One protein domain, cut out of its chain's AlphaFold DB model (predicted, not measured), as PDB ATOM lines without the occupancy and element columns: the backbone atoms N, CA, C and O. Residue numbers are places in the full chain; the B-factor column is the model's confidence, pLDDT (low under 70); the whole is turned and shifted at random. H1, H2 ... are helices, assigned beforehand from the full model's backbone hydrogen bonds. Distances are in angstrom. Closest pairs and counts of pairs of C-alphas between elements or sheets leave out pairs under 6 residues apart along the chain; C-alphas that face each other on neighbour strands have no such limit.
ATOM      1  N   ARG A  37      26.506  44.705 -26.967       92.56
ATOM      2  CA  ARG A  37      27.438  45.753 -27.395       92.56
ATOM      3  C   ARG A  37      26.975  46.451 -28.671       92.56
ATOM      4  O   ARG A  37      27.017  47.673 -28.726       92.56
ATOM      5  N   ASN A  38      26.487  45.704 -29.658       91.62
ATOM      6  CA  ASN A  38      25.930  46.299 -30.874       91.62
ATOM      7  C   ASN A  38      24.749  47.224 -30.553       91.62
ATOM      8  O   ASN A  38      24.666  48.326 -31.090       91.62
ATOM      9  N   TYR A  39      23.857  46.802 -29.656       91.00
ATOM     10  CA  TYR A  39      22.745  47.634 -29.202       91.00
ATOM     11  C   TYR A  39      23.229  48.887 -28.459       91.00
ATOM     12  O   TYR A  39      22.752  49.987 -28.739       91.00
ATOM     13  N   ALA A  40      24.211  48.746 -27.566       93.00
ATOM     14  CA  ALA A  40      24.841  49.859 -26.856       93.00
ATOM     15  C   ALA A  40      25.448  50.888 -27.832       93.00
ATOM     16  O   ALA A  40      25.189  52.087 -27.720       93.00
ATOM     17  N   ASP A  41      26.171  50.428 -28.856       91.25
ATOM     18  CA  ASP A  41      26.800  51.292 -29.864       91.25
ATOM     19  C   ASP A  41      25.765  52.082 -30.697       91.25
ATOM     20  O   ASP A  41      25.997  53.255 -31.040       91.25
ATOM     21  N   LEU A  42      24.615  51.458 -30.990       89.31
ATOM     22  CA  LEU A  42      23.488  52.068 -31.705       89.31
ATOM     23  C   LEU A  42      22.760  53.117 -30.855       89.31
ATOM     24  O   LEU A  42      22.466  54.209 -31.337       89.31
ATOM     25  N   THR A  43      22.501  52.804 -29.589       88.62
ATOM     26  CA  THR A  43      21.679  53.623 -28.679       88.62
ATOM     27  C   THR A  43      22.472  54.636 -27.857       88.62
ATOM     28  O   THR A  43      21.879  55.502 -27.220       88.62
ATOM     29  N   LYS A  44      23.809  54.561 -27.891       91.31
ATOM     30  CA  LYS A  44      24.737  55.337 -27.046       91.31
ATOM     31  C   LYS A  44      24.647  55.017 -25.553       91.31
ATOM     32  O   LYS A  44      25.204  55.763 -24.750       91.31
ATOM     33  N   TYR A  45      24.016  53.902 -25.191       92.62
ATOM     34  CA  TYR A  45      24.089  53.367 -23.836       92.62
ATOM     35  C   TYR A  45      25.445  52.723 -23.565       92.62
ATOM     36  O   TYR A  45      26.177  52.331 -24.478       92.62
ATOM     37  N   THR A  46      25.778  52.573 -22.290       94.75
ATOM     38  CA  THR A  46      26.868  51.685 -21.890       94.75
ATOM     39  C   THR A  46      26.454  50.217 -22.085       94.75
ATOM     40  O   THR A  46      25.265  49.896 -22.033       94.75
ATOM     41  N   PRO A  47      27.403  49.279 -22.275       92.25
ATOM     42  CA  PRO A  47      27.080  47.853 -22.374       92.25
ATOM     43  C   PRO A  47      26.327  47.302 -21.157       92.25
ATOM     44  O   PRO A  47      25.571  46.343 -21.282       92.25
ATOM     45  N   GLU A  48      26.541  47.894 -19.981       91.56
ATOM     46  CA  GLU A  48      25.881  47.492 -18.744       91.56
ATOM     47  C   GLU A  48      24.415  47.946 -18.714       91.56
ATOM     48  O   GLU A  48      23.530  47.118 -18.512       91.56
ATOM     49  N   GLU A  49      24.143  49.208 -19.057       93.12
ATOM     50  CA  GLU A  49      22.772  49.713 -19.219       93.12
ATOM     51  C   GLU A  49      22.023  48.963 -20.323       93.12
ATOM     52  O   GLU A  49      20.894  48.527 -20.124       93.12
ATOM     53  N   ALA A  50      22.665  48.756 -21.477       93.19
ATOM     54  CA  ALA A  50      22.101  47.999 -22.588       93.19
ATOM     55  C   ALA A  50      21.686  46.587 -22.160       93.19
ATOM     56  O   ALA A  50      20.589  46.136 -22.487       93.19
ATOM     57  N   ARG A  51      22.543  45.894 -21.402       91.75
ATOM     58  CA  ARG A  51      22.244  44.562 -20.869       91.75
ATOM     59  C   ARG A  51      20.998  44.594 -19.989       91.75
ATOM     60  O   ARG A  51      20.120  43.746 -20.156       91.75
ATOM     61  N   ASP A  52      20.932  45.540 -19.063       92.50
ATOM     62  CA  ASP A  52      19.855  45.611 -18.079       92.50
ATOM     63  C   ASP A  52      18.523  45.996 -18.748       92.50
ATOM     64  O   ASP A  52      17.498  45.366 -18.481       92.50
ATOM     65  N   ILE A  53      18.551  46.930 -19.704       92.56
ATOM     66  CA  ILE A  53      17.400  47.312 -20.536       92.56
ATOM     67  C   ILE A  53      16.890  46.112 -21.339       92.56
ATOM     68  O   ILE A  53      15.712  45.770 -21.254       92.56
ATOM     69  N   LEU A  54      17.763  45.437 -22.091       92.88
ATOM     70  CA  LEU A  54      17.370  44.307 -22.939       92.88
ATOM     71  C   LEU A  54      16.826  43.137 -22.111       92.88
ATOM     72  O   LEU A  54      15.857  42.493 -22.510       92.88
ATOM     73  N   THR A  55      17.409  42.888 -20.937       92.44
ATOM     74  CA  THR A  55      16.914  41.864 -20.005       92.44
ATOM     75  C   THR A  55      15.532  42.237 -19.471       92.44
ATOM     76  O   THR A  55      14.649  41.381 -19.416       92.44
ATOM     77  N   ALA A  56      15.314  43.506 -19.116       92.31
ATOM     78  CA  ALA A  56      14.019  43.988 -18.646       92.31
ATOM     79  C   ALA A  56      12.936  43.883 -19.730       92.31
ATOM     80  O   ALA A  56      11.840  43.406 -19.434       92.31
ATOM     81  N   ILE A  57      13.250  44.257 -20.976       92.38
ATOM     82  CA  ILE A  57      12.328  44.134 -22.118       92.38
ATOM     83  C   ILE A  57      11.952  42.668 -22.325       92.38
ATOM     84  O   ILE A  57      10.769  42.337 -22.303       92.38
ATOM     85  N   TYR A  58      12.939  41.773 -22.413       93.88
ATOM     86  CA  TYR A  58      12.689  40.342 -22.573       93.88
ATOM     87  C   TYR A  58      11.806  39.766 -21.458       93.88
ATOM     88  O   TYR A  58      10.872  39.012 -21.730       93.88
ATOM     89  N   CYS A  59      12.077  40.127 -20.198       91.94
ATOM     90  CA  CYS A  59      11.267  39.668 -19.069       91.94
ATOM     91  C   CYS A  59       9.831  40.197 -19.152       91.94
ATOM     92  O   CYS A  59       8.891  39.461 -18.862       91.94
ATOM     93  N   CYS A  60       9.655  41.454 -19.562       91.62
ATOM     94  CA  CYS A  60       8.344  42.077 -19.695       91.62
ATOM     95  C   CYS A  60       7.514  41.420 -20.807       91.62
ATOM     96  O   CYS A  60       6.367  41.055 -20.563       91.62
ATOM     97  N   GLU A  61       8.109  41.204 -21.983       90.69
ATOM     98  CA  GLU A  61       7.435  40.609 -23.145       90.69
ATOM     99  C   GLU A  61       7.028  39.150 -22.921       90.69
ATOM    100  O   GLU A  61       5.970  38.722 -23.372       90.69
ATOM    101  N   ASN A  62       7.845  38.388 -22.193       88.88
ATOM    102  CA  ASN A  62       7.590  36.970 -21.930       88.88
ATOM    103  C   ASN A  62       6.876  36.727 -20.589       88.88
ATOM    104  O   ASN A  62       6.680  35.576 -20.200       88.88
ATOM    105  N   HIS A  63       6.506  37.791 -19.864       88.69
ATOM    106  CA  HIS A  63       5.945  37.720 -18.508       88.69
ATOM    107  C   HIS A  63       6.794  36.868 -17.541       88.69
ATOM    108  O   HIS A  63       6.270  36.124 -16.708       88.69
ATOM    109  N   LEU A  64       8.121  36.975 -17.650       87.88
ATOM    110  CA  LEU A  64       9.084  36.227 -16.847       87.88
ATOM    111  C   LEU A  64       9.591  37.051 -15.663       87.88
ATOM    112  O   LEU A  64       9.658  38.280 -15.698       87.88
ATOM    113  N   LEU A  65      10.010  36.349 -14.608       85.44
ATOM    114  CA  LEU A  65      10.743  36.965 -13.508       85.44
ATOM    115  C   LEU A  65      12.141  37.413 -13.974       85.44
ATOM    116  O   LEU A  65      12.743  36.728 -14.810       85.44
ATOM    117  N   PRO A  66      12.685  38.505 -13.398       82.25
ATOM    118  CA  PRO A  66      14.056  38.922 -13.651       82.25
ATOM    119  C   PRO A  66      15.031  37.768 -13.420       82.25
ATOM    120  O   PRO A  66      14.953  37.066 -12.410       82.25
ATOM    121  N   PHE A  67      15.958  37.581 -14.354       84.62
ATOM    122  CA  PHE A  67      16.944  36.509 -14.296       84.62
ATOM    123  C   PHE A  67      18.357  37.051 -14.511       84.62
ATOM    124  O   PHE A  67      18.559  38.129 -15.066       84.62
ATOM    125  N   SER A  68      19.348  36.281 -14.066       84.38
ATOM    126  CA  SER A  68      20.757  36.612 -14.258       84.38
ATOM    127  C   SER A  68      21.309  35.906 -15.490       84.38
ATOM    128  O   SER A  68      21.306  34.680 -15.559       84.38
ATOM    129  N   LEU A  69      21.877  36.667 -16.429       82.12
ATOM    130  CA  LEU A  69      22.600  36.125 -17.591       82.12
ATOM    131  C   LEU A  69      23.868  35.351 -17.198       82.12
ATOM    132  O   LEU A  69      24.420  34.582 -17.987       82.12
ATOM    133  N   SER A  70      24.352  35.557 -15.973       79.88
ATOM    134  CA  SER A  70      25.485  34.817 -15.425       79.88
ATOM    135  C   SER A  70      25.077  33.450 -14.877       79.88
ATOM    136  O   SER A  70      25.947  32.592 -14.747       79.88
ATOM    137  N   ASP A  71      23.798  33.228 -14.581       81.00
ATOM    138  CA  ASP A  71      23.305  32.011 -13.932       81.00
ATOM    139  C   ASP A  71      21.932  31.610 -14.488       81.00
ATOM    140  O   ASP A  71      20.946  31.507 -13.764       81.00
ATOM    141  N   CYS A  72      21.859  31.441 -15.810       87.06
ATOM    142  CA  CYS A  72      20.673  30.940 -16.499       87.06
ATOM    143  C   CYS A  72      20.943  29.606 -17.204       87.06
ATOM    144  O   CYS A  72      22.097  29.232 -17.449       87.06
ATOM    145  N   SER A  73      19.861  28.892 -17.528       89.50
ATOM    146  CA  SER A  73      19.911  27.672 -18.331       89.50
ATOM    147  C   SER A  73      20.306  27.977 -19.782       89.50
ATOM    148  O   SER A  73      20.074  29.078 -20.288       89.50
ATOM    149  N   GLN A  74      20.893  27.000 -20.473       89.44
ATOM    150  CA  GLN A  74      21.234  27.117 -21.892       89.44
ATOM    151  C   GLN A  74      20.015  27.396 -22.772       89.44
ATOM    152  O   GLN A  74      20.135  28.154 -23.731       89.44
ATOM    153  N   GLU A  75      18.868  26.795 -22.456       90.12
ATOM    154  CA  GLU A  75      17.601  27.042 -23.151       90.12
ATOM    155  C   GLU A  75      17.257  28.531 -23.093       90.12
ATOM    156  O   GLU A  75      17.254  29.214 -24.112       90.12
ATOM    157  N   ARG A  76      17.179  29.085 -21.881       90.25
ATOM    158  CA  ARG A  76      16.877  30.502 -21.667       90.25
ATOM    159  C   ARG A  76      17.923  31.440 -22.258       90.25
ATOM    160  O   ARG A  76      17.585  32.521 -22.732       90.25
ATOM    161  N   ALA A  77      19.195  31.052 -22.245       92.06
ATOM    162  CA  ALA A  77      20.238  31.805 -22.933       92.06
ATOM    163  C   ALA A  77      20.029  31.822 -24.456       92.06
ATOM    164  O   ALA A  77      20.309  32.836 -25.092       92.06
ATOM    165  N   SER A  78      19.553  30.721 -25.037       93.00
ATOM    166  CA  SER A  78      19.285  30.608 -26.476       93.00
ATOM    167  C   SER A  78      18.067  31.434 -26.872       93.00
ATOM    168  O   SER A  78      18.168  32.229 -27.805       93.00
ATOM    169  N   ASP A  79      16.985  31.343 -26.098       93.50
ATOM    170  CA  ASP A  79      15.779  32.158 -26.289       93.50
ATOM    171  C   ASP A  79      16.102  33.651 -26.207       93.50
ATOM    172  O   ASP A  79      15.667  34.451 -27.039       93.50
ATOM    173  N   PHE A  80      16.938  34.034 -25.237       94.06
ATOM    174  CA  PHE A  80      17.383  35.413 -25.099       94.06
ATOM    175  C   PHE A  80      18.231  35.870 -26.295       94.06
ATOM    176  O   PHE A  80      18.048  36.984 -26.777       94.06
ATOM    177  N   ILE A  81      19.128  35.028 -26.822       93.94
ATOM    178  CA  ILE A  81      19.897  35.346 -28.040       93.94
ATOM    179  C   ILE A  81      18.965  35.558 -29.236       93.94
ATOM    180  O   ILE A  81      19.166  36.506 -29.995       93.94
ATOM    181  N   GLU A  82      17.953  34.709 -29.410       93.94
ATOM    182  CA  GLU A  82      16.983  34.845 -30.499       93.94
ATOM    183  C   GLU A  82      16.166  36.135 -30.369       93.94
ATOM    184  O   GLU A  82      16.003  36.867 -31.347       93.94
ATOM    185  N   PHE A  83      15.718  36.463 -29.154       94.00
ATOM    186  CA  PHE A  83      15.103  37.755 -28.857       94.00
ATOM    187  C   PHE A  83      16.018  38.920 -29.252       94.00
ATOM    188  O   PHE A  83      15.589  39.802 -29.993       94.00
ATOM    189  N   LEU A  84      17.287  38.903 -28.834       92.56
ATOM    190  CA  LEU A  84      18.244  39.961 -29.160       92.56
ATOM    191  C   LEU A  84      18.477  40.099 -30.669       92.56
ATOM    192  O   LEU A  84      18.603  41.217 -31.167       92.56
ATOM    193  N   LEU A  85      18.543  38.991 -31.409       91.31
ATOM    194  CA  LEU A  85      18.687  39.021 -32.864       91.31
ATOM    195  C   LEU A  85      17.482  39.696 -33.521       91.31
ATOM    196  O   LEU A  85      17.672  40.662 -34.254       91.31
ATOM    197  N   ARG A  86      16.263  39.263 -33.182       90.12
ATOM    198  CA  ARG A  86      15.028  39.876 -33.697       90.12
ATOM    199  C   ARG A  86      14.953  41.361 -33.356       90.12
ATOM    200  O   ARG A  86      14.770  42.191 -34.242       90.12
ATOM    201  N   TYR A  87      15.191  41.697 -32.091       85.94
ATOM    202  CA  TYR A  87      15.131  43.071 -31.612       85.94
ATOM    203  C   TYR A  87      16.171  43.951 -32.320       85.94
ATOM    204  O   TYR A  87      15.859  45.024 -32.818       85.94
ATOM    205  N   THR A  88      17.417  43.491 -32.457       80.75
ATOM    206  CA  THR A  88      18.454  44.279 -33.148       80.75
ATOM    207  C   THR A  88      18.240  44.400 -34.659       80.75
ATOM    208  O   THR A  88      18.704  45.379 -35.245       80.75
ATOM    209  N   GLU A  89      17.554  43.457 -35.309       82.19
ATOM    210  CA  GLU A  89      17.163  43.567 -36.720       82.19
ATOM    211  C   GLU A  89      16.045  44.590 -36.938       82.19
ATOM    212  O   GLU A  89      16.128  45.379 -37.882       82.19
ATOM    213  N   GLU A  90      15.045  44.636 -36.056       80.00
ATOM    214  CA  GLU A  90      13.961  45.624 -36.121       80.00
ATOM    215  C   GLU A  90      14.483  47.062 -36.016       80.00
ATOM    216  O   GLU A  90      14.042  47.933 -36.759       80.00
ATOM    217  N   TRP A  91      15.479  47.300 -35.160       70.50
ATOM    218  CA  TRP A  91      16.080  48.626 -34.962       70.50
ATOM    219  C   TRP A  91      16.999  49.091 -36.096       70.50
ATOM    220  O   TRP A  91      17.352  50.268 -36.158       70.50
ATOM    221  N   LYS A  92      17.433  48.190 -36.984       65.06
ATOM    222  CA  LYS A  92      18.226  48.566 -38.167       65.06
ATOM    223  C   LYS A  92      17.372  49.117 -39.308       65.06
ATOM    224  O   LYS A  92      17.944  49.582 -40.294       65.06
ATOM    225  N   ARG A  93      16.049  48.992 -39.216       55.09
ATOM    226  CA  ARG A  93      15.095  49.316 -40.274       55.09
ATOM    227  C   ARG A  93      14.555  50.733 -40.132       55.09
ATOM    228  O   ARG A  93      14.340  51.350 -41.197       55.09
TER     229      ARG A  93
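This is residues 37 to 93 of the 93 residues of an uncharacterized protein of Fusobacterium sp. FSA-380-WT-2B (UniProt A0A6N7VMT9). Two long helices, H3 and H2, cross near their middles almost at a right angle, and short H1 makes a corner with H2's first residues. A long loop, residues 62 to 73, joins H2 to H3; residues 70 to 75 stick out. The printed part has 57 residues with three named helices, H1, H2, H3, and no named strand: all helix, compact, radius of gyration of the C-alphas 11.2 A, spans 28 by 21 by 19 A.

Find C-alpha 74 at (21.234, 27.117, -21.892); H3, residues 74 to 90, runs 24.5 A from there. H2 is residues 47 to 61, 21.0 A. H1, residues 37 to 43, 9.8 A, begins at (27.438, 45.753, -27.395).

H3 and H2 only just touch, with 3 pairs of C-alphas within 8 A, by residues 80 to 84 and 54 to 58 alone; the closest C-alphas, Phe 83 and Tyr 58, are 7.2 A apart, the lines about perpendicular at 81 degrees. H1 touches H2's residues 47 to 50 alone, about perpendicular at 85 degrees; the closest C-alphas are Ala 40 and Pro 47, 5.4 A. In H1, H2 and H3 every O i to N i+4 pair is within hydrogen-bond range.

The farthest C-alphas, Asp 71 and Arg 93, are 32.6 A apart. The printed part has no cut; the H2 to H3 link is long. Residues 92 to 93 have pLDDT under 70.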